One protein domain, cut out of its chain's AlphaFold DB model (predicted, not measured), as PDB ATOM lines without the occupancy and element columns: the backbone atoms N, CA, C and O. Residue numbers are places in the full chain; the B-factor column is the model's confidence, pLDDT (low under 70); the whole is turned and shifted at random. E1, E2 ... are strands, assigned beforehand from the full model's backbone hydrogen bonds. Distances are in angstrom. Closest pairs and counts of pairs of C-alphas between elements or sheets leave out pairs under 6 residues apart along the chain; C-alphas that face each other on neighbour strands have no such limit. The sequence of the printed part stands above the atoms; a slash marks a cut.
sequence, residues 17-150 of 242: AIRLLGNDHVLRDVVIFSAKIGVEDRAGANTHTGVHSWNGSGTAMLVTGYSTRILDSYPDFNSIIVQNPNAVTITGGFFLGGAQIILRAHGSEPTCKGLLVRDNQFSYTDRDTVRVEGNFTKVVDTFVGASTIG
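What this domain is: This is residues 17 to 150 of the 242 residues of the protein "Hypothetical protein" of Vitrella brassicaformis (UniProt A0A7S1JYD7). The chain is wound in stacked turns, a solenoid of short strands whose parallel neighbours line up from turn to turn into walls. One wall is the twisted sheet E1 E4 E7 E10 E13 E17; a second, flatter wall is E2 E5 E8 E11 E15; E3, E6 and E9, followed by E12 and E16, line a third side, and E14 and E18 add a short fourth side in the last turns. The printed part has 134 residues with no named helix and eighteen strands, E1 to E18 in order along the chain, in five all-parallel sheets. The class is all strand, though under half of the residues, 63 of 134, are in named strands. The whole is compact, with a radius of gyration of the C-alphas of 13.4 A and spans of 34 by 34 by 23 A.

Where its parts are: The largest sheet holds E1, residues 17 to 20, from C-alpha 17 at (578.674, 458.880, 355.970), 10.3 A long; E4, 37 to 41, 10.0 A; E7, 59 to 63, 10.4 A; E10, 79 to 83, 12.6 A; E13, 101 to 104, 9.6 A; and E17, 130 to 133, 10.2 A. The second holds E2, 26 to 28, E5, 47 to 49, E8, 69 to 71, E11, 89 to 91, and E15, 116 to 118. The third holds E3, 31 to 33, E6, 52 to 54, and E9, 74 to 76. E12, 94 to 96, pairs with E16, 121 to 123, and E14, 111 to 113, with E18, 138 to 140, which ends at C-alpha 140, (575.579, 487.766, 342.953).

How they stand to each other: In the largest sheet E1 and E17 are the edge strands, and the strands' lines turn by 75 degrees from edge to edge. E4 and E7 are parallel at 9 degrees, with N 62 and O 39 2.8 A apart. E10 and E13 are parallel at 29 degrees, with N 82 and O 102 2.8 A apart. In the second sheet the lines turn by 15 degrees; N 48 of E5 and O 69 of E8 are 2.8 A apart. E2 runs on into E3 across a break of 2 residues, at 81 degrees. N 32 of E3 and O 52 of E6 are 2.8 A apart. The closest C-alphas of E9 and E12 are those of Asp 76 and Leu 96, 4.8 A apart. N 95 of E12 and O 121 of E16 are 2.8 A apart, and N 140 of E18 and O 112 of E14 are 2.9 A apart. Short parallel pairings join residues 143 to 144 to 116 to 117 of E15, and 148 to 149 to 121 to 122 of E16.

The domain as a whole: The C-alphas farthest apart, those of Ser 108 and Gly 150, are 37.0 A apart. The printed part has no cut. No link is long; E13 to E14 and E16 to E17, with 6 residues each, are short but not tight. The mean pLDDT of the printed part is 95.2, and residues 55 to 57 are under 70.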
ATOM      1  N   ALA A  17     579.240 459.326 354.690       94.62
ATOM      2  CA  ALA A  17     578.674 458.880 355.970       94.62
ATOM      3  C   ALA A  17     577.185 459.215 356.084       94.62
ATOM      4  O   ALA A  17     576.393 458.376 356.504       94.62
ATOM      5  N   ILE A  18     576.801 460.427 355.681       95.94
ATOM      6  CA  ILE A  18     575.411 460.887 355.683       95.94
ATOM      7  C   ILE A  18     575.073 461.417 354.295       95.94
ATOM      8  O   ILE A  18     575.832 462.200 353.724       95.94
ATOM      9  N   ARG A  19     573.926 460.999 353.755       97.06
ATOM     10  CA  ARG A  19     573.368 461.520 352.505       97.06
ATOM     11  C   ARG A  19     571.995 462.115 352.761       97.06
ATOM     12  O   ARG A  19     571.095 461.393 353.179       97.06
ATOM     13  N   LEU A  20     571.837 463.399 352.463       97.25
ATOM     14  CA  LEU A  20     570.552 464.088 352.485       97.25
ATOM     15  C   LEU A  20     570.102 464.337 351.045       97.25
ATOM     16  O   LEU A  20     570.733 465.081 350.293       97.25
ATOM     17  N   LEU A  21     569.020 463.660 350.664       97.00
ATOM     18  CA  LEU A  21     568.401 463.766 349.339       97.00
ATOM     19  C   LEU A  21     567.034 464.471 349.386       97.00
ATOM     20  O   LEU A  21     566.446 464.711 348.338       97.00
ATOM     21  N   GLY A  22     566.538 464.780 350.589       96.31
ATOM     22  CA  GLY A  22     565.291 465.500 350.842       96.31
ATOM     23  C   GLY A  22     565.533 466.857 351.502       96.31
ATOM     24  O   GLY A  22     566.638 467.143 351.973       96.31
ATOM     25  N   ASN A  23     564.497 467.693 351.495       98.19
ATOM     26  CA  ASN A  23     564.556 469.058 352.005       98.19
ATOM     27  C   ASN A  23     564.233 469.131 353.506       98.19
ATOM     28  O   ASN A  23     563.702 468.180 354.081       98.19
ATOM     29  N   ASP A  24     564.491 470.297 354.100       98.19
ATOM     30  CA  ASP A  24     564.039 470.678 355.448       98.19
ATOM     31  C   ASP A  24     564.565 469.774 356.578       98.19
ATOM     32  O   ASP A  24     563.977 469.656 357.656       98.19
ATOM     33  N   HIS A  25     565.708 469.135 356.351       98.19
ATOM     34  CA  HIS A  25     566.393 468.333 357.349       98.19
ATOM     35  C   HIS A  25     567.276 469.180 358.265       98.19
ATOM     36  O   HIS A  25     567.842 470.209 357.885       98.19
ATOM     37  N   VAL A  26     567.445 468.675 359.487       98.31
ATOM     38  CA  VAL A  26     568.372 469.212 360.480       98.31
ATOM     39  C   VAL A  26     569.353 468.114 360.867       98.31
ATOM     40  O   VAL A  26     568.950 467.054 361.345       98.31
ATOM     41  N   LEU A  27     570.641 468.384 360.680       98.06
ATOM     42  CA  LEU A  27     571.735 467.585 361.212       98.06
ATOM     43  C   LEU A  27     572.414 468.391 362.314       98.06
ATOM     44  O   LEU A  27     572.898 469.494 362.064       98.06
ATOM     45  N   ARG A  28     572.437 467.857 363.534       98.25
ATOM     46  CA  ARG A  28     572.886 468.613 364.700       98.25
ATOM     47  C   ARG A  28     573.768 467.787 365.629       98.25
ATOM     48  O   ARG A  28     573.408 466.661 365.956       98.25
ATOM     49  N   ASP A  29     574.874 468.386 366.064       97.81
ATOM     50  CA  ASP A  29     575.774 467.876 367.106       97.81
ATOM     51  C   ASP A  29     576.296 466.461 366.789       97.81
ATOM     52  O   ASP A  29     576.272 465.544 367.613       97.81
ATOM     53  N   VAL A  30     576.757 466.275 365.545       95.81
ATOM     54  CA  VAL A  30     577.222 464.983 365.020       95.81
ATOM     55  C   VAL A  30     578.727 464.991 364.797       95.81
ATOM     56  O   VAL A  30     579.265 465.841 364.089       95.81
ATOM     57  N   VAL A  31     579.400 463.969 365.327       94.38
ATOM     58  CA  VAL A  31     580.797 463.669 365.005       94.38
ATOM     59  C   VAL A  31     580.842 462.590 363.931       94.38
ATOM     60  O   VAL A  31     580.369 461.471 364.134       94.38
ATOM     61  N   ILE A  32     581.449 462.912 362.793       91.94
ATOM     62  CA  ILE A  32     581.669 461.984 361.689       91.94
ATOM     63  C   ILE A  32     583.141 461.596 361.669       91.94
ATOM     64  O   ILE A  32     584.026 462.422 361.440       91.94
ATOM     65  N   PHE A  33     583.388 460.308 361.886       86.50
ATOM     66  CA  PHE A  33     584.717 459.724 361.821       86.50
ATOM     67  C   PHE A  33     584.872 458.904 360.542       86.50
ATOM     68  O   PHE A  33     584.101 457.978 360.312       86.50
ATOM     69  N   SER A  34     585.925 459.182 359.769       82.88
ATOM     70  CA  SER A  34     586.375 458.323 358.667       82.88
ATOM     71  C   SER A  34     585.335 458.092 357.560       82.88
ATOM     72  O   SER A  34     584.779 457.007 357.402       82.88
ATOM     73  N   ALA A  35     585.151 459.105 356.711       88.88
ATOM     74  CA  ALA A  35     584.355 459.010 355.487       88.88
ATOM     75  C   ALA A  35     585.074 459.654 354.292       88.88
ATOM     76  O   ALA A  35     585.963 460.489 354.469       88.88
ATOM     77  N   LYS A  36     584.679 459.283 353.065       90.38
ATOM     78  CA  LYS A  36     585.137 459.985 351.854       90.38
ATOM     79  C   LYS A  36     584.564 461.391 351.806       90.38
ATOM     80  O   LYS A  36     585.257 462.345 351.469       90.38
ATOM     81  N   ILE A  37     583.281 461.460 352.130       94.69
ATOM     82  CA  ILE A  37     582.488 462.668 352.283       94.69
ATOM     83  C   ILE A  37     581.787 462.520 353.630       94.69
ATOM     84  O   ILE A  37     581.106 461.518 353.846       94.69
ATOM     85  N   GLY A  38     581.960 463.472 354.544       95.50
ATOM     86  CA  GLY A  38     581.239 463.436 355.815       95.50
ATOM     87  C   GLY A  38     579.730 463.525 355.578       95.50
ATOM     88  O   GLY A  38     579.001 462.552 355.773       95.50
ATOM     89  N   VAL A  39     579.283 464.668 355.061       97.31
ATOM     90  CA  VAL A  39     577.884 464.907 354.684       97.31
ATOM     91  C   VAL A  39     577.785 465.223 353.199       97.31
ATOM     92  O   VAL A  39     578.441 466.130 352.698       97.31
ATOM     93  N   GLU A  40     576.958 464.482 352.482       97.81
ATOM     94  CA  GLU A  40     576.569 464.790 351.112       97.81
ATOM     95  C   GLU A  40     575.139 465.334 351.126       97.81
ATOM     96  O   GLU A  40     574.187 464.586 351.350       97.81
ATOM     97  N   ASP A  41     574.996 466.639 350.914       98.38
ATOM     98  CA  ASP A  41     573.720 467.350 350.926       98.38
ATOM     99  C   ASP A  41     573.379 467.837 349.517       98.38
ATOM    100  O   ASP A  41     574.041 468.716 348.956       98.38
ATOM    101  N   ARG A  42     572.351 467.233 348.921       97.75
ATOM    102  CA  ARG A  42     571.939 467.510 347.540       97.75
ATOM    103  C   ARG A  42     570.592 468.223 347.446       97.75
ATOM    104  O   ARG A  42     570.054 468.337 346.348       97.75
ATOM    105  N   ALA A  43     570.042 468.663 348.572       95.31
ATOM    106  CA  ALA A  43     568.654 469.084 348.674       95.31
ATOM    107  C   ALA A  43     568.498 470.494 349.269       95.31
ATOM    108  O   ALA A  43     569.469 471.179 349.580       95.31
ATOM    109  N   GLY A  44     567.261 470.979 349.319       96.94
ATOM    110  CA  GLY A  44     566.928 472.348 349.694       96.94
ATOM    111  C   GLY A  44     566.728 472.546 351.198       96.94
ATOM    112  O   GLY A  44     566.237 471.661 351.889       96.94
ATOM    113  N   ALA A  45     567.026 473.746 351.694       98.25
ATOM    114  CA  ALA A  45     566.617 474.229 353.020       98.25
ATOM    115  C   ALA A  45     567.165 473.446 354.235       98.25
ATOM    116  O   ALA A  45     566.700 473.628 355.362       98.25
ATOM    117  N   ASN A  46     568.212 472.644 354.054       98.50
ATOM    118  CA  ASN A  46     568.818 471.865 355.132       98.50
ATOM    119  C   ASN A  46     569.674 472.727 356.078       98.50
ATOM    120  O   ASN A  46     570.253 473.743 355.679       98.50
ATOM    121  N   THR A  47     569.759 472.323 357.346       98.75
ATOM    122  CA  THR A  47     570.607 472.970 358.362       98.75
ATOM    123  C   THR A  47     571.556 471.963 358.995       98.75
ATOM    124  O   THR A  47     571.121 470.938 359.511       98.75
ATOM    125  N   HIS A  48     572.843 472.290 358.998       98.50
ATOM    126  CA  HIS A  48     573.916 471.527 359.625       98.50
ATOM    127  C   HIS A  48     574.498 472.369 360.754       98.50
ATOM    128  O   HIS A  48     575.008 473.456 360.495       98.50
ATOM    129  N   THR A  49     574.409 471.906 361.997       98.69
ATOM    130  CA  THR A  49     574.900 472.642 363.172       98.69
ATOM    131  C   THR A  49     575.782 471.751 364.032       98.69
ATOM    132  O   THR A  49     575.411 470.611 364.297       98.69
ATOM    133  N   GLY A  50     576.949 472.228 364.470       98.19
ATOM    134  CA  GLY A  50     577.802 471.432 365.362       98.19
ATOM    135  C   GLY A  50     578.336 470.147 364.718       98.19
ATOM    136  O   GLY A  50     578.577 469.159 365.412       98.19
ATOM    137  N   VAL A  51     578.479 470.111 363.388       97.75
ATOM    138  CA  VAL A  51     578.977 468.917 362.692       97.75
ATOM    139  C   VAL A  51     580.498 468.926 362.693       97.75
ATOM    140  O   VAL A  51     581.124 469.795 362.088       97.75
ATOM    141  N   HIS A  52     581.097 467.933 363.335       95.75
ATOM    142  CA  HIS A  52     582.543 467.753 363.388       95.75
ATOM    143  C   HIS A  52     582.953 466.611 362.455       95.75
ATOM    144  O   HIS A  52     582.643 465.449 362.713       95.75
ATOM    145  N   SER A  53     583.664 466.930 361.373       91.75
ATOM    146  CA  SER A  53     584.179 465.929 360.434       91.75
ATOM    147  C   SER A  53     585.681 465.754 360.600       91.75
ATOM    148  O   SER A  53     586.449 466.658 360.269       91.75
ATOM    149  N   TRP A  54     586.094 464.558 361.022       86.38
ATOM    150  CA  TRP A  54     587.485 464.252 361.344       86.38
ATOM    151  C   TRP A  54     588.005 462.991 360.639       86.38
ATOM    152  O   TRP A  54     587.305 461.980 360.519       86.38
ATOM    153  N   ASN A  55     589.287 463.022 360.242       66.50
ATOM    154  CA  ASN A  55     590.049 461.850 359.781       66.50
ATOM    155  C   ASN A  55     589.445 461.110 358.553       66.50
ATOM    156  O   ASN A  55     589.313 459.885 358.562       66.50
ATOM    157  N   GLY A  56     589.096 461.847 357.489       67.06
ATOM    158  CA  GLY A  56     588.548 461.317 356.229       67.06
ATOM    159  C   GLY A  56     589.355 461.700 354.979       67.06
ATOM    160  O   GLY A  56     590.450 462.252 355.081       67.06
ATOM    161  N   SER A  57     588.790 461.438 353.792       67.19
ATOM    162  CA  SER A  57     589.429 461.661 352.476       67.19
ATOM    163  C   SER A  57     589.495 463.135 352.033       67.19
ATOM    164  O   SER A  57     589.683 463.412 350.847       67.19
ATOM    165  N   GLY A  58     589.306 464.091 352.948       80.69
ATOM    166  CA  GLY A  58     589.471 465.523 352.697       80.69
ATOM    167  C   GLY A  58     588.185 466.317 352.443       80.69
ATOM    168  O   GLY A  58     588.281 467.525 352.239       80.69
ATOM    169  N   THR A  59     586.992 465.703 352.470       94.25
ATOM    170  CA  THR A  59     585.703 466.416 352.304       94.25
ATOM    171  C   THR A  59     584.808 466.255 353.531       94.25
ATOM    172  O   THR A  59     584.284 465.173 353.793       94.25
ATOM    173  N   ALA A  60     584.601 467.347 354.267       96.06
ATOM    174  CA  ALA A  60     583.714 467.393 355.425       96.06
ATOM    175  C   ALA A  60     582.254 467.398 354.981       96.06
ATOM    176  O   ALA A  60     581.449 466.594 355.443       96.06
ATOM    177  N   MET A  61     581.934 468.281 354.038       97.69
ATOM    178  CA  MET A  61     580.606 468.391 353.455       97.69
ATOM    179  C   MET A  61     580.720 468.665 351.961       97.69
ATOM    180  O   MET A  61     581.543 469.480 351.547       97.69
ATOM    181  N   LEU A  62     579.894 467.996 351.166       98.25
ATOM    182  CA  LEU A  62     579.644 468.323 349.769       98.25
ATOM    183  C   LEU A  62     578.198 468.798 349.657       98.25
ATOM    184  O   LEU A  62     577.277 467.997 349.803       98.25
ATOM    185  N   VAL A  63     578.020 470.088 349.391       98.56
ATOM    186  CA  VAL A  63     576.715 470.729 349.237       98.56
ATOM    187  C   VAL A  63     576.493 471.042 347.763       98.56
ATOM    188  O   VAL A  63     577.240 471.816 347.167       98.56
ATOM    189  N   THR A  64     575.468 470.437 347.170       98.06
ATOM    190  CA  THR A  64     574.993 470.754 345.809       98.06
ATOM    191  C   THR A  64     573.539 471.230 345.797       98.06
ATOM    192  O   THR A  64     572.976 471.442 344.726       98.06
ATOM    193  N   GLY A  65     572.917 471.313 346.975       95.00
ATOM    194  CA  GLY A  65     571.580 471.851 347.184       95.00
ATOM    195  C   GLY A  65     571.540 473.381 347.250       95.00
ATOM    196  O   GLY A  65     572.478 474.065 346.844       95.00
ATOM    197  N   TYR A  66     570.441 473.924 347.770       97.50
ATOM    198  CA  TYR A  66     570.201 475.368 347.883       97.50
ATOM    199  C   TYR A  66     569.589 475.717 349.241       97.50
ATOM    200  O   TYR A  66     568.999 474.865 349.900       97.50
ATOM    201  N   SER A  67     569.686 476.975 349.677       98.25
ATOM    202  CA  SER A  67     569.162 477.396 350.994       98.25
ATOM    203  C   SER A  67     569.776 476.631 352.186       98.25
ATOM    204  O   SER A  67     569.171 476.545 353.257       98.25
ATOM    205  N   THR A  68     570.969 476.053 352.008       98.56
ATOM    206  CA  THR A  68     571.670 475.283 353.042       98.56
ATOM    207  C   THR A  68     572.330 476.215 354.053       98.56
ATOM    208  O   THR A  68     572.992 477.188 353.688       98.56
ATOM    209  N   ARG A  69     572.208 475.890 355.340       98.69
ATOM    210  CA  ARG A  69     572.870 476.606 356.437       98.69
ATOM    211  C   ARG A  69     573.856 475.672 357.123       98.69
ATOM    212  O   ARG A  69     573.452 474.628 357.619       98.69
ATOM    213  N   ILE A  70     575.131 476.039 357.148       98.81
ATOM    214  CA  ILE A  70     576.195 475.336 357.863       98.81
ATOM    215  C   ILE A  70     576.665 476.257 358.982       98.81
ATOM    216  O   ILE A  70     577.252 477.310 358.735       98.81
ATOM    217  N   LEU A  71     576.353 475.878 360.211       98.81
ATOM    218  CA  LEU A  71     576.496 476.701 361.401       98.81
ATOM    219  C   LEU A  71     577.409 475.982 362.392       98.81
ATOM    220  O   LEU A  71     577.312 474.760 362.535       98.81
ATOM    221  N   ASP A  72     578.298 476.713 363.058       98.62
ATOM    222  CA  ASP A  72     579.060 476.246 364.227       98.62
ATOM    223  C   ASP A  72     579.715 474.866 364.037       98.62
ATOM    224  O   ASP A  72     579.760 474.029 364.938       98.62
ATOM    225  N   SER A  73     580.144 474.573 362.810       98.25
ATOM    226  CA  SER A  73     580.641 473.256 362.417       98.25
ATOM    227  C   SER A  73     582.165 473.226 362.446       98.25
ATOM    228  O   SER A  73     582.829 474.250 362.285       98.25
ATOM    229  N   TYR A  74     582.729 472.035 362.626       96.88
ATOM    230  CA  TYR A  74     584.163 471.831 362.794       96.88
ATOM    231  C   TYR A  74     584.736 470.908 361.702       96.88
ATOM    232  O   TYR A  74     584.827 469.688 361.881       96.88
ATOM    233  N   PRO A  75     585.137 471.462 360.545       95.31
ATOM    234  CA  PRO A  75     585.927 470.734 359.561       95.31
ATOM    235  C   PRO A  75     587.393 470.611 360.010       95.31
ATOM    236  O   PRO A  75     588.143 471.589 360.023       95.31
ATOM    237  N   ASP A  76     587.814 469.392 360.355       92.62
ATOM    238  CA  ASP A  76     589.164 469.107 360.852       92.62
ATOM    239  C   ASP A  76     589.982 468.354 359.787       92.62
ATOM    240  O   ASP A  76     589.713 467.182 359.508       92.62
ATOM    241  N   PHE A  77     590.928 469.043 359.132       90.25
ATOM    242  CA  PHE A  77     591.691 468.612 357.937       90.25
ATOM    243  C   PHE A  77     590.850 468.313 356.682       90.25
ATOM    244  O   PHE A  77     591.384 467.904 355.649       90.25
ATOM    245  N   ASN A  78     589.536 468.517 356.738       91.50
ATOM    246  CA  ASN A  78     588.609 468.239 355.646       91.50
ATOM    247  C   ASN A  78     587.939 469.539 355.200       91.50
ATOM    248  O   ASN A  78     587.513 470.327 356.032       91.50
ATOM    249  N   SER A  79     587.812 469.769 353.898       95.75
ATOM    250  CA  SER A  79     587.204 470.994 353.365       95.75
ATOM    251  C   SER A  79     585.692 470.862 353.201       95.75
ATOM    252  O   SER A  79     585.172 469.764 352.990       95.75
ATOM    253  N   ILE A  80     584.986 471.987 353.247       98.19
ATOM    254  CA  ILE A  80     583.597 472.076 352.789       98.19
ATOM    255  C   ILE A  80     583.623 472.440 351.309       98.19
ATOM    256  O   ILE A  80     584.318 473.373 350.916       98.19
ATOM    257  N   ILE A  81     582.871 471.717 350.487       98.56
ATOM    258  CA  ILE A  81     582.699 472.003 349.065       98.56
ATOM    259  C   ILE A  81     581.253 472.433 348.847       98.56
ATOM    260  O   ILE A  81     580.337 471.673 349.153       98.56
ATOM    261  N   VAL A  82     581.052 473.617 348.276       98.69
ATOM    262  CA  VAL A  82     579.743 474.101 347.832       98.69
ATOM    263  C   VAL A  82     579.783 474.257 346.321       98.69
ATOM    264  O   VAL A  82     580.534 475.074 345.786       98.69
ATOM    265  N   GLN A  83     579.000 473.446 345.622       98.56
ATOM    266  CA  GLN A  83     578.911 473.481 344.171       98.56
ATOM    267  C   GLN A  83     577.770 474.399 343.738       98.56
ATOM    268  O   GLN A  83     576.647 474.205 344.190       98.56
ATOM    269  N   ASN A  84     578.052 475.352 342.844       98.00
ATOM    270  CA  ASN A  84     577.102 476.370 342.369       98.00
ATOM    271  C   ASN A  84     576.250 476.973 343.507       98.00
ATOM    272  O   ASN A  84     575.038 476.743 343.538       98.00
ATOM    273  N   PRO A  85     576.869 477.688 344.471       97.94
ATOM    274  CA  PRO A  85     576.168 478.174 345.655       97.94
ATOM    275  C   PRO A  85     574.877 478.930 345.310       97.94
ATOM    276  O   PRO A  85     574.893 479.826 344.468       97.94
ATOM    277  N   ASN A  86     573.779 478.585 345.985       97.12
ATOM    278  CA  ASN A  86     572.491 479.261 345.863       97.12
ATOM    279  C   ASN A  86     571.837 479.404 347.245       97.12
ATOM    280  O   ASN A  86     571.346 478.420 347.805       97.12
ATOM    281  N   ALA A  87     571.841 480.621 347.794       97.50
ATOM    282  CA  ALA A  87     571.318 480.932 349.128       97.50
ATOM    283  C   ALA A  87     571.994 480.113 350.253       97.50
ATOM    284  O   ALA A  87     571.326 479.559 351.117       97.50
ATOM    285  N   VAL A  88     573.321 479.978 350.236       98.62
ATOM    286  CA  VAL A  88     574.060 479.149 351.209       98.62
ATOM    287  C   VAL A  88     574.690 480.024 352.289       98.62
ATOM    288  O   VAL A  88     575.312 481.030 351.974       98.62
ATOM    289  N   THR A  89     574.583 479.630 353.557       98.81
ATOM    290  CA  THR A  89     575.266 480.297 354.682       98.81
ATOM    291  C   THR A  89     576.282 479.366 355.336       98.81
ATOM    292  O   THR A  89     575.948 478.223 355.635       98.81
ATOM    293  N   ILE A  90     577.495 479.858 355.595       98.81
ATOM    294  CA  ILE A  90     578.553 479.181 356.357       98.81
ATOM    295  C   ILE A  90     579.089 480.146 357.418       98.81
ATOM    296  O   ILE A  90     579.740 481.142 357.087       98.81
ATOM    297  N   THR A  91     578.823 479.871 358.695       98.75
ATOM    298  CA  THR A  91     579.206 480.786 359.781       98.75
ATOM    299  C   THR A  91     579.483 480.085 361.105       98.75
ATOM    300  O   THR A  91     578.993 478.979 361.331       98.75
ATOM    301  N   GLY A  92     580.291 480.715 361.965       98.31
ATOM    302  CA  GLY A  92     580.642 480.204 363.295       98.31
ATOM    303  C   GLY A  92     581.560 478.979 363.286       98.31
ATOM    304  O   GLY A  92     581.814 478.383 364.328       98.31
ATOM    305  N   GLY A  93     582.050 478.559 362.117       98.06
ATOM    306  CA  GLY A  93     582.826 477.336 361.983       98.06
ATOM    307  C   GLY A  93     584.280 477.482 362.427       98.06
ATOM    308  O   GLY A  93     584.898 478.535 362.260       98.06
ATOM    309  N   PHE A  94     584.856 476.384 362.915       97.38
ATOM    310  CA  PHE A  94     586.288 476.260 363.186       97.38
ATOM    311  C   PHE A  94     586.925 475.328 362.151       97.38
ATOM    312  O   PHE A  94     586.624 474.145 362.113       97.38
ATOM    313  N   PHE A  95     587.788 475.855 361.290       96.31
ATOM    314  CA  PHE A  95     588.467 475.127 360.220       96.31
ATOM    315  C   PHE A  95     589.915 474.865 360.630       96.31
ATOM    316  O   PHE A  95     590.702 475.803 360.789       96.31
ATOM    317  N   LEU A  96     590.282 473.593 360.782       93.56
ATOM    318  CA  LEU A  96     591.609 473.196 361.255       93.56
ATOM    319  C   LEU A  96     592.429 472.503 360.163       93.56
ATOM    320  O   LEU A  96     591.900 471.763 359.333       93.56
ATOM    321  N   GLY A  97     593.747 472.714 360.182       90.06
ATOM    322  CA  GLY A  97     594.693 471.800 359.537       90.06
ATOM    323  C   GLY A  97     594.666 471.836 358.010       90.06
ATOM    324  O   GLY A  97     594.900 470.826 357.350       90.06
ATOM    325  N   GLY A  98     594.341 472.988 357.422       89.75
ATOM    326  CA  GLY A  98     594.225 473.136 355.969       89.75
ATOM    327  C   GLY A  98     592.851 472.821 355.396       89.75
ATOM    328  O   GLY A  98     592.724 472.745 354.173       89.75
ATOM    329  N   ALA A  99     591.834 472.671 356.247       93.75
ATOM    330  CA  ALA A  99     590.442 472.752 355.833       93.75
ATOM    331  C   ALA A  99     590.135 474.126 355.207       93.75
ATOM    332  O   ALA A  99     590.505 475.166 355.750       93.75
ATOM    333  N   GLN A 100     589.451 474.117 354.064       95.56
ATOM    334  CA  GLN A 100     589.057 475.310 353.312       95.56
ATOM    335  C   GLN A 100     587.552 475.277 353.031       95.56
ATOM    336  O   GLN A 100     586.905 474.229 353.129       95.56
ATOM    337  N   ILE A 101     587.010 476.412 352.599       98.25
ATOM    338  CA  ILE A 101     585.731 476.459 351.888       98.25
ATOM    339  C   ILE A 101     586.038 476.496 350.390       98.25
ATOM    340  O   ILE A 101     586.752 477.368 349.902       98.25
ATOM    341  N   ILE A 102     585.520 475.526 349.648       98.31
ATOM    342  CA  ILE A 102     585.759 475.369 348.217       98.31
ATOM    343  C   ILE A 102     584.459 475.679 347.486       98.31
ATOM    344  O   ILE A 102     583.480 474.947 347.617       98.31
ATOM    345  N   LEU A 103     584.458 476.745 346.695       98.50
ATOM    346  CA  LEU A 103     583.342 477.112 345.831       98.50
ATOM    347  C   LEU A 103     583.589 476.509 344.453       98.50
ATOM    348  O   LEU A 103     584.530 476.900 343.765       98.50
ATOM    349  N   ARG A 104     582.776 475.537 344.048       98.44
ATOM    350  CA  ARG A 104     582.980 474.813 342.791       98.44
ATOM    351  C   ARG A 104     581.959 475.231 341.745       98.44
ATOM    352  O   ARG A 104     580.761 475.024 341.925       98.44
ATOM    353  N   ALA A 105     582.444 475.756 340.631       97.94
ATOM    354  CA  ALA A 105     581.658 475.940 339.425       97.94
ATOM    355  C   ALA A 105     581.461 474.588 338.720       97.94
ATOM    356  O   ALA A 105     582.411 473.822 338.543       97.94
ATOM    357  N   HIS A 106     580.231 474.281 338.319       97.44
ATOM    358  CA  HIS A 106     579.905 473.042 337.614       97.44
ATOM    359  C   HIS A 106     578.753 473.229 336.618       97.44
ATOM    360  O   HIS A 106     577.754 473.875 336.926       97.44
ATOM    361  N   GLY A 107     578.832 472.578 335.456       95.62
ATOM    362  CA  GLY A 107     577.813 472.666 334.402       95.62
ATOM    363  C   GLY A 107     578.077 473.796 333.402       95.62
ATOM    364  O   GLY A 107     579.177 474.338 333.354       95.62
ATOM    365  N   SER A 108     577.077 474.112 332.573       92.50
ATOM    366  CA  SER A 108     577.210 475.058 331.454       92.50
ATOM    367  C   SER A 108     577.096 476.529 331.858       92.50
ATOM    368  O   SER A 108     577.737 477.373 331.242       92.50
ATOM    369  N   GLU A 109     576.313 476.843 332.894       94.44
ATOM    370  CA  GLU A 109     576.106 478.213 333.394       94.44
ATOM    371  C   GLU A 109     576.254 478.279 334.925       94.44
ATOM    372  O   GLU A 109     575.292 478.546 335.651       94.44
ATOM    373  N   PRO A 110     577.447 477.971 335.459       96.56
ATOM    374  CA  PRO A 110     577.673 477.961 336.898       96.56
ATOM    375  C   PRO A 110     577.561 479.372 337.480       96.56
ATOM    376  O   PRO A 110     578.255 480.289 337.049       96.56
ATOM    377  N   THR A 111     576.747 479.540 338.518       95.88
ATOM    378  CA  THR A 111     576.604 480.812 339.240       95.88
ATOM    379  C   THR A 111     576.937 480.637 340.718       95.88
ATOM    380  O   THR A 111     576.802 479.546 341.274       95.88
ATOM    381  N   CYS A 112     577.395 481.719 341.346       97.19
ATOM    382  CA  CYS A 112     577.523 481.841 342.793       97.19
ATOM    383  C   CYS A 112     576.544 482.923 343.251       97.19
ATOM    384  O   CYS A 112     576.734 484.101 342.947       97.19
ATOM    385  N   LYS A 113     575.453 482.521 343.905       95.94
ATOM    386  CA  LYS A 113     574.340 483.404 344.254       95.94
ATOM    387  C   LYS A 113     573.956 483.268 345.722       95.94
ATOM    388  O   LYS A 113     573.730 482.161 346.206       95.94
ATOM    389  N   GLY A 114     573.784 484.388 346.421       95.75
ATOM    390  CA  GLY A 114     573.264 484.375 347.791       95.75
ATOM    391  C   GLY A 114     574.168 483.616 348.764       95.75
ATOM    392  O   GLY A 114     573.666 482.936 349.656       95.75
ATOM    393  N   LEU A 115     575.485 483.623 348.545       98.06
ATOM    394  CA  LEU A 115     576.435 482.957 349.430       98.06
ATOM    395  C   LEU A 115     576.841 483.904 350.563       98.06
ATOM    396  O   LEU A 115     577.324 485.002 350.311       98.06
ATOM    397  N   LEU A 116     576.725 483.448 351.806       98.44
ATOM    398  CA  LEU A 116     577.199 484.152 352.990       98.44
ATOM    399  C   LEU A 116     578.247 483.309 353.717       98.44
ATOM    400  O   LEU A 116     577.920 482.276 354.293       98.44
ATOM    401  N   VAL A 117     579.496 483.763 353.734       98.69
ATOM    402  CA  VAL A 117     580.593 483.173 354.507       98.69
ATOM    403  C   VAL A 117     581.146 484.232 355.450       98.69
ATOM    404  O   VAL A 117     581.754 485.204 354.999       98.69
ATOM    405  N   ARG A 118     580.936 484.059 356.758       97.94
ATOM    406  CA  ARG A 118     581.362 485.037 357.773       97.94
ATOM    407  C   ARG A 118     581.601 484.411 359.138       97.94
ATOM    408  O   ARG A 118     581.049 483.354 359.423       97.94
ATOM    409  N   ASP A 119     582.362 485.088 359.989       97.75
ATOM    410  CA  ASP A 119     582.590 484.715 361.393       97.75
ATOM    411  C   ASP A 119     583.130 483.287 361.566       97.75
ATOM    412  O   ASP A 119     582.759 482.572 362.493       97.75
ATOM    413  N   ASN A 120     583.983 482.838 360.644       98.19
ATOM    414  CA  ASN A 120     584.670 481.555 360.767       98.19
ATOM    415  C   ASN A 120     586.089 481.774 361.303       98.19
ATOM    416  O   ASN A 120     586.680 482.841 361.116       98.19
ATOM    417  N   GLN A 121     586.661 480.754 361.932       97.44
ATOM    418  CA  GLN A 121     588.051 480.744 362.373       97.44
ATOM    419  C   GLN A 121     588.831 479.687 361.595       97.44
ATOM    420  O   GLN A 121     588.469 478.516 361.616       97.44
ATOM    421  N   PHE A 122     589.931 480.075 360.954       96.56
ATOM    422  CA  PHE A 122     590.837 479.155 360.258       96.56
ATOM    423  C   PHE A 122     592.151 479.057 361.018       96.56
ATOM    424  O   PHE A 122     592.758 480.080 361.320       96.56
ATOM    425  N   SER A 123     592.626 477.853 361.328       94.19
ATOM    426  CA  SER A 123     593.856 477.662 362.101       94.19
ATOM    427  C   SER A 123     594.720 476.525 361.560       94.19
ATOM    428  O   SER A 123     594.233 475.601 360.907       94.19
ATOM    429  N   TYR A 124     596.023 476.594 361.846       91.12
ATOM    430  CA  TYR A 124     597.034 475.626 361.401       91.12
ATOM    431  C   TYR A 124     597.020 475.389 359.882       91.12
ATOM    432  O   TYR A 124     597.004 474.253 359.408       91.12
ATOM    433  N   THR A 125     597.006 476.474 359.107       88.06
ATOM    434  CA  THR A 125     597.075 476.413 357.647       88.06
ATOM    435  C   THR A 125     597.828 477.603 357.069       88.06
ATOM    436  O   THR A 125     597.794 478.692 357.627       88.06
ATOM    437  N   ASP A 126     598.494 477.378 355.944       89.88
ATOM    438  CA  ASP A 126     599.110 478.371 355.063       89.88
ATOM    439  C   ASP A 126     598.313 478.581 353.757       89.88
ATOM    440  O   ASP A 126     598.764 479.260 352.829       89.88
ATOM    441  N   ARG A 127     597.123 477.976 353.672       90.94
ATOM    442  CA  ARG A 127     596.258 477.993 352.491       90.94
ATOM    443  C   ARG A 127     595.272 479.156 352.537       90.94
ATOM    444  O   ARG A 127     595.028 479.768 353.578       90.94
ATOM    445  N   ASP A 128     594.674 479.413 351.382       94.62
ATOM    446  CA  ASP A 128     593.538 480.316 351.232       94.62
ATOM    447  C   ASP A 128     592.339 479.811 352.046       94.62
ATOM    448  O   ASP A 128     591.986 478.634 351.962       94.62
ATOM    449  N   THR A 129     591.677 480.683 352.808       96.19
ATOM    450  CA  THR A 129     590.483 480.303 353.588       96.19
ATOM    451  C   THR A 129     589.330 479.852 352.689       96.19
ATOM    452  O   THR A 129     588.624 478.884 352.990       96.19
ATOM    453  N   VAL A 130     589.176 480.527 351.548       97.38
ATOM    454  CA  VAL A 130     588.187 480.227 350.512       97.38
ATOM    455  C   VAL A 130     588.884 480.132 349.162       97.38
ATOM    456  O   VAL A 130     589.652 481.021 348.810       97.38
ATOM    457  N   ARG A 131     588.598 479.086 348.383       95.50
ATOM    458  CA  ARG A 131     589.098 478.953 347.005       95.50
ATOM    459  C   ARG A 131     587.978 478.653 346.025       95.50
ATOM    460  O   ARG A 131     587.017 477.968 346.371       95.50
ATOM    461  N   VAL A 132     588.143 479.111 344.792       96.81
ATOM    462  CA  VAL A 132     587.240 478.800 343.682       96.81
ATOM    463  C   VAL A 132     587.844 477.689 342.823       96.81
ATOM    464  O   VAL A 132     589.031 477.713 342.506       96.81
ATOM    465  N   GLU A 133     587.031 476.704 342.452       97.00
ATOM    466  CA  GLU A 133     587.356 475.690 341.449       97.00
ATOM    467  C   GLU A 133     586.475 475.892 340.214       97.00
ATOM    468  O   GLU A 133     585.256 475.737 340.288       97.00
ATOM    469  N   GLY A 134     587.094 476.202 339.074       95.69
ATOM    470  CA  GLY A 134     586.392 476.557 337.839       95.69
ATOM    471  C   GLY A 134     586.050 478.047 337.766       95.69
ATOM    472  O   GLY A 134     586.592 478.848 338.520       95.69
ATOM    473  N   ASN A 135     585.164 478.418 336.840       94.50
ATOM    474  CA  ASN A 135     584.783 479.811 336.596       94.50
ATOM    475  C   ASN A 135     583.270 479.965 336.741       94.50
ATOM    476  O   ASN A 135     582.524 479.281 336.046       94.50
ATOM    477  N   PHE A 136     582.824 480.867 337.615       96.31
ATOM    478  CA  PHE A 136     581.420 481.269 337.679       96.31
ATOM    479  C   PHE A 136     581.129 482.306 336.592       96.31
ATOM    480  O   PHE A 136     581.928 483.213 336.370       96.31
ATOM    481  N   THR A 137     579.976 482.199 335.936       94.75
ATOM    482  CA  THR A 137     579.512 483.199 334.966       94.75
ATOM    483  C   THR A 137     579.010 484.461 335.657       94.75
ATOM    484  O   THR A 137     579.076 485.537 335.069       94.75
ATOM    485  N   LYS A 138     578.513 484.331 336.896       92.88
ATOM    486  CA  LYS A 138     578.041 485.436 337.739       92.88
ATOM    487  C   LYS A 138     578.305 485.175 339.219       92.88
ATOM    488  O   LYS A 138     578.140 484.044 339.689       92.88
ATOM    489  N   VAL A 139     578.640 486.244 339.940       95.38
ATOM    490  CA  VAL A 139     578.733 486.296 341.405       95.38
ATOM    491  C   VAL A 139     577.763 487.365 341.898       95.38
ATOM    492  O   VAL A 139     577.882 488.532 341.537       95.38
ATOM    493  N   VAL A 140     576.764 486.951 342.670       94.69
ATOM    494  CA  VAL A 140     575.579 487.766 342.953       94.69
ATOM    495  C   VAL A 140     575.155 487.611 344.406       94.69
ATOM    496  O   VAL A 140     575.151 486.495 344.927       94.69
ATOM    497  N   ASP A 141     574.784 488.713 345.056       93.75
ATOM    498  CA  ASP A 141     574.382 488.772 346.467       93.75
ATOM    499  C   ASP A 141     575.275 487.903 347.383       93.75
ATOM    500  O   ASP A 141     574.796 487.115 348.197       93.75
ATOM    501  N   THR A 142     576.592 487.970 347.174       95.31
ATOM    502  CA  THR A 142     577.576 487.069 347.777       95.31
ATOM    503  C   THR A 142     578.565 487.834 348.647       95.31
ATOM    504  O   THR A 142     579.251 488.748 348.193       95.31
ATOM    505  N   PHE A 143     578.694 487.404 349.898       97.12
ATOM    506  CA  PHE A 143     579.648 487.934 350.856       97.12
ATOM    507  C   PHE A 143     580.544 486.820 351.386       97.12
ATOM    508  O   PHE A 143     580.070 485.829 351.940       97.12
ATOM    509  N   VAL A 144     581.851 487.015 351.255       98.00
ATOM    510  CA  VAL A 144     582.878 486.230 351.935       98.00
ATOM    511  C   VAL A 144     583.742 487.219 352.692       98.00
ATOM    512  O   VAL A 144     584.317 488.099 352.065       98.00
ATOM    513  N   GLY A 145     583.844 487.095 354.012       96.06
ATOM    514  CA  GLY A 145     584.632 488.028 354.813       96.06
ATOM    515  C   GLY A 145     584.528 487.762 356.309       96.06
ATOM    516  O   GLY A 145     584.118 486.680 356.725       96.06
ATOM    517  N   ALA A 146     584.938 488.744 357.118       94.88
ATOM    518  CA  ALA A 146     584.771 488.755 358.580       94.88
ATOM    519  C   ALA A 146     585.202 487.454 359.295       94.88
ATOM    520  O   ALA A 146     584.616 487.053 360.293       94.88
ATOM    521  N   SER A 147     586.207 486.758 358.764       95.75
ATOM    522  CA  SER A 147     586.738 485.529 359.357       95.75
ATOM    523  C   SER A 147     588.080 485.814 360.018       95.75
ATOM    524  O   SER A 147     588.840 486.670 359.567       95.75
ATOM    525  N   THR A 148     588.380 485.083 361.084       95.50
ATOM    526  CA  THR A 148     589.666 485.167 361.773       95.50
ATOM    527  C   THR A 148     590.602 484.086 361.257       95.50
ATOM    528  O   THR A 148     590.193 482.971 360.923       95.50
ATOM    529  N   ILE A 149     591.883 484.423 361.180       93.44
ATOM    530  CA  ILE A 149     592.928 483.508 360.746       93.44
ATOM    531  C   ILE A 149     593.977 483.356 361.846       93.44
ATOM    532  O   ILE A 149     594.396 484.324 362.476       93.44
ATOM    533  N   GLY A 150     594.401 482.118 362.079       86.94
ATOM    534  CA  GLY A 150     595.622 481.796 362.798       86.94
ATOM    535  C   GLY A 150     596.853 482.120 361.952       86.94
ATOM    536  O   GLY A 150     596.758 482.602 360.822       86.94
TER     537      GLY A 150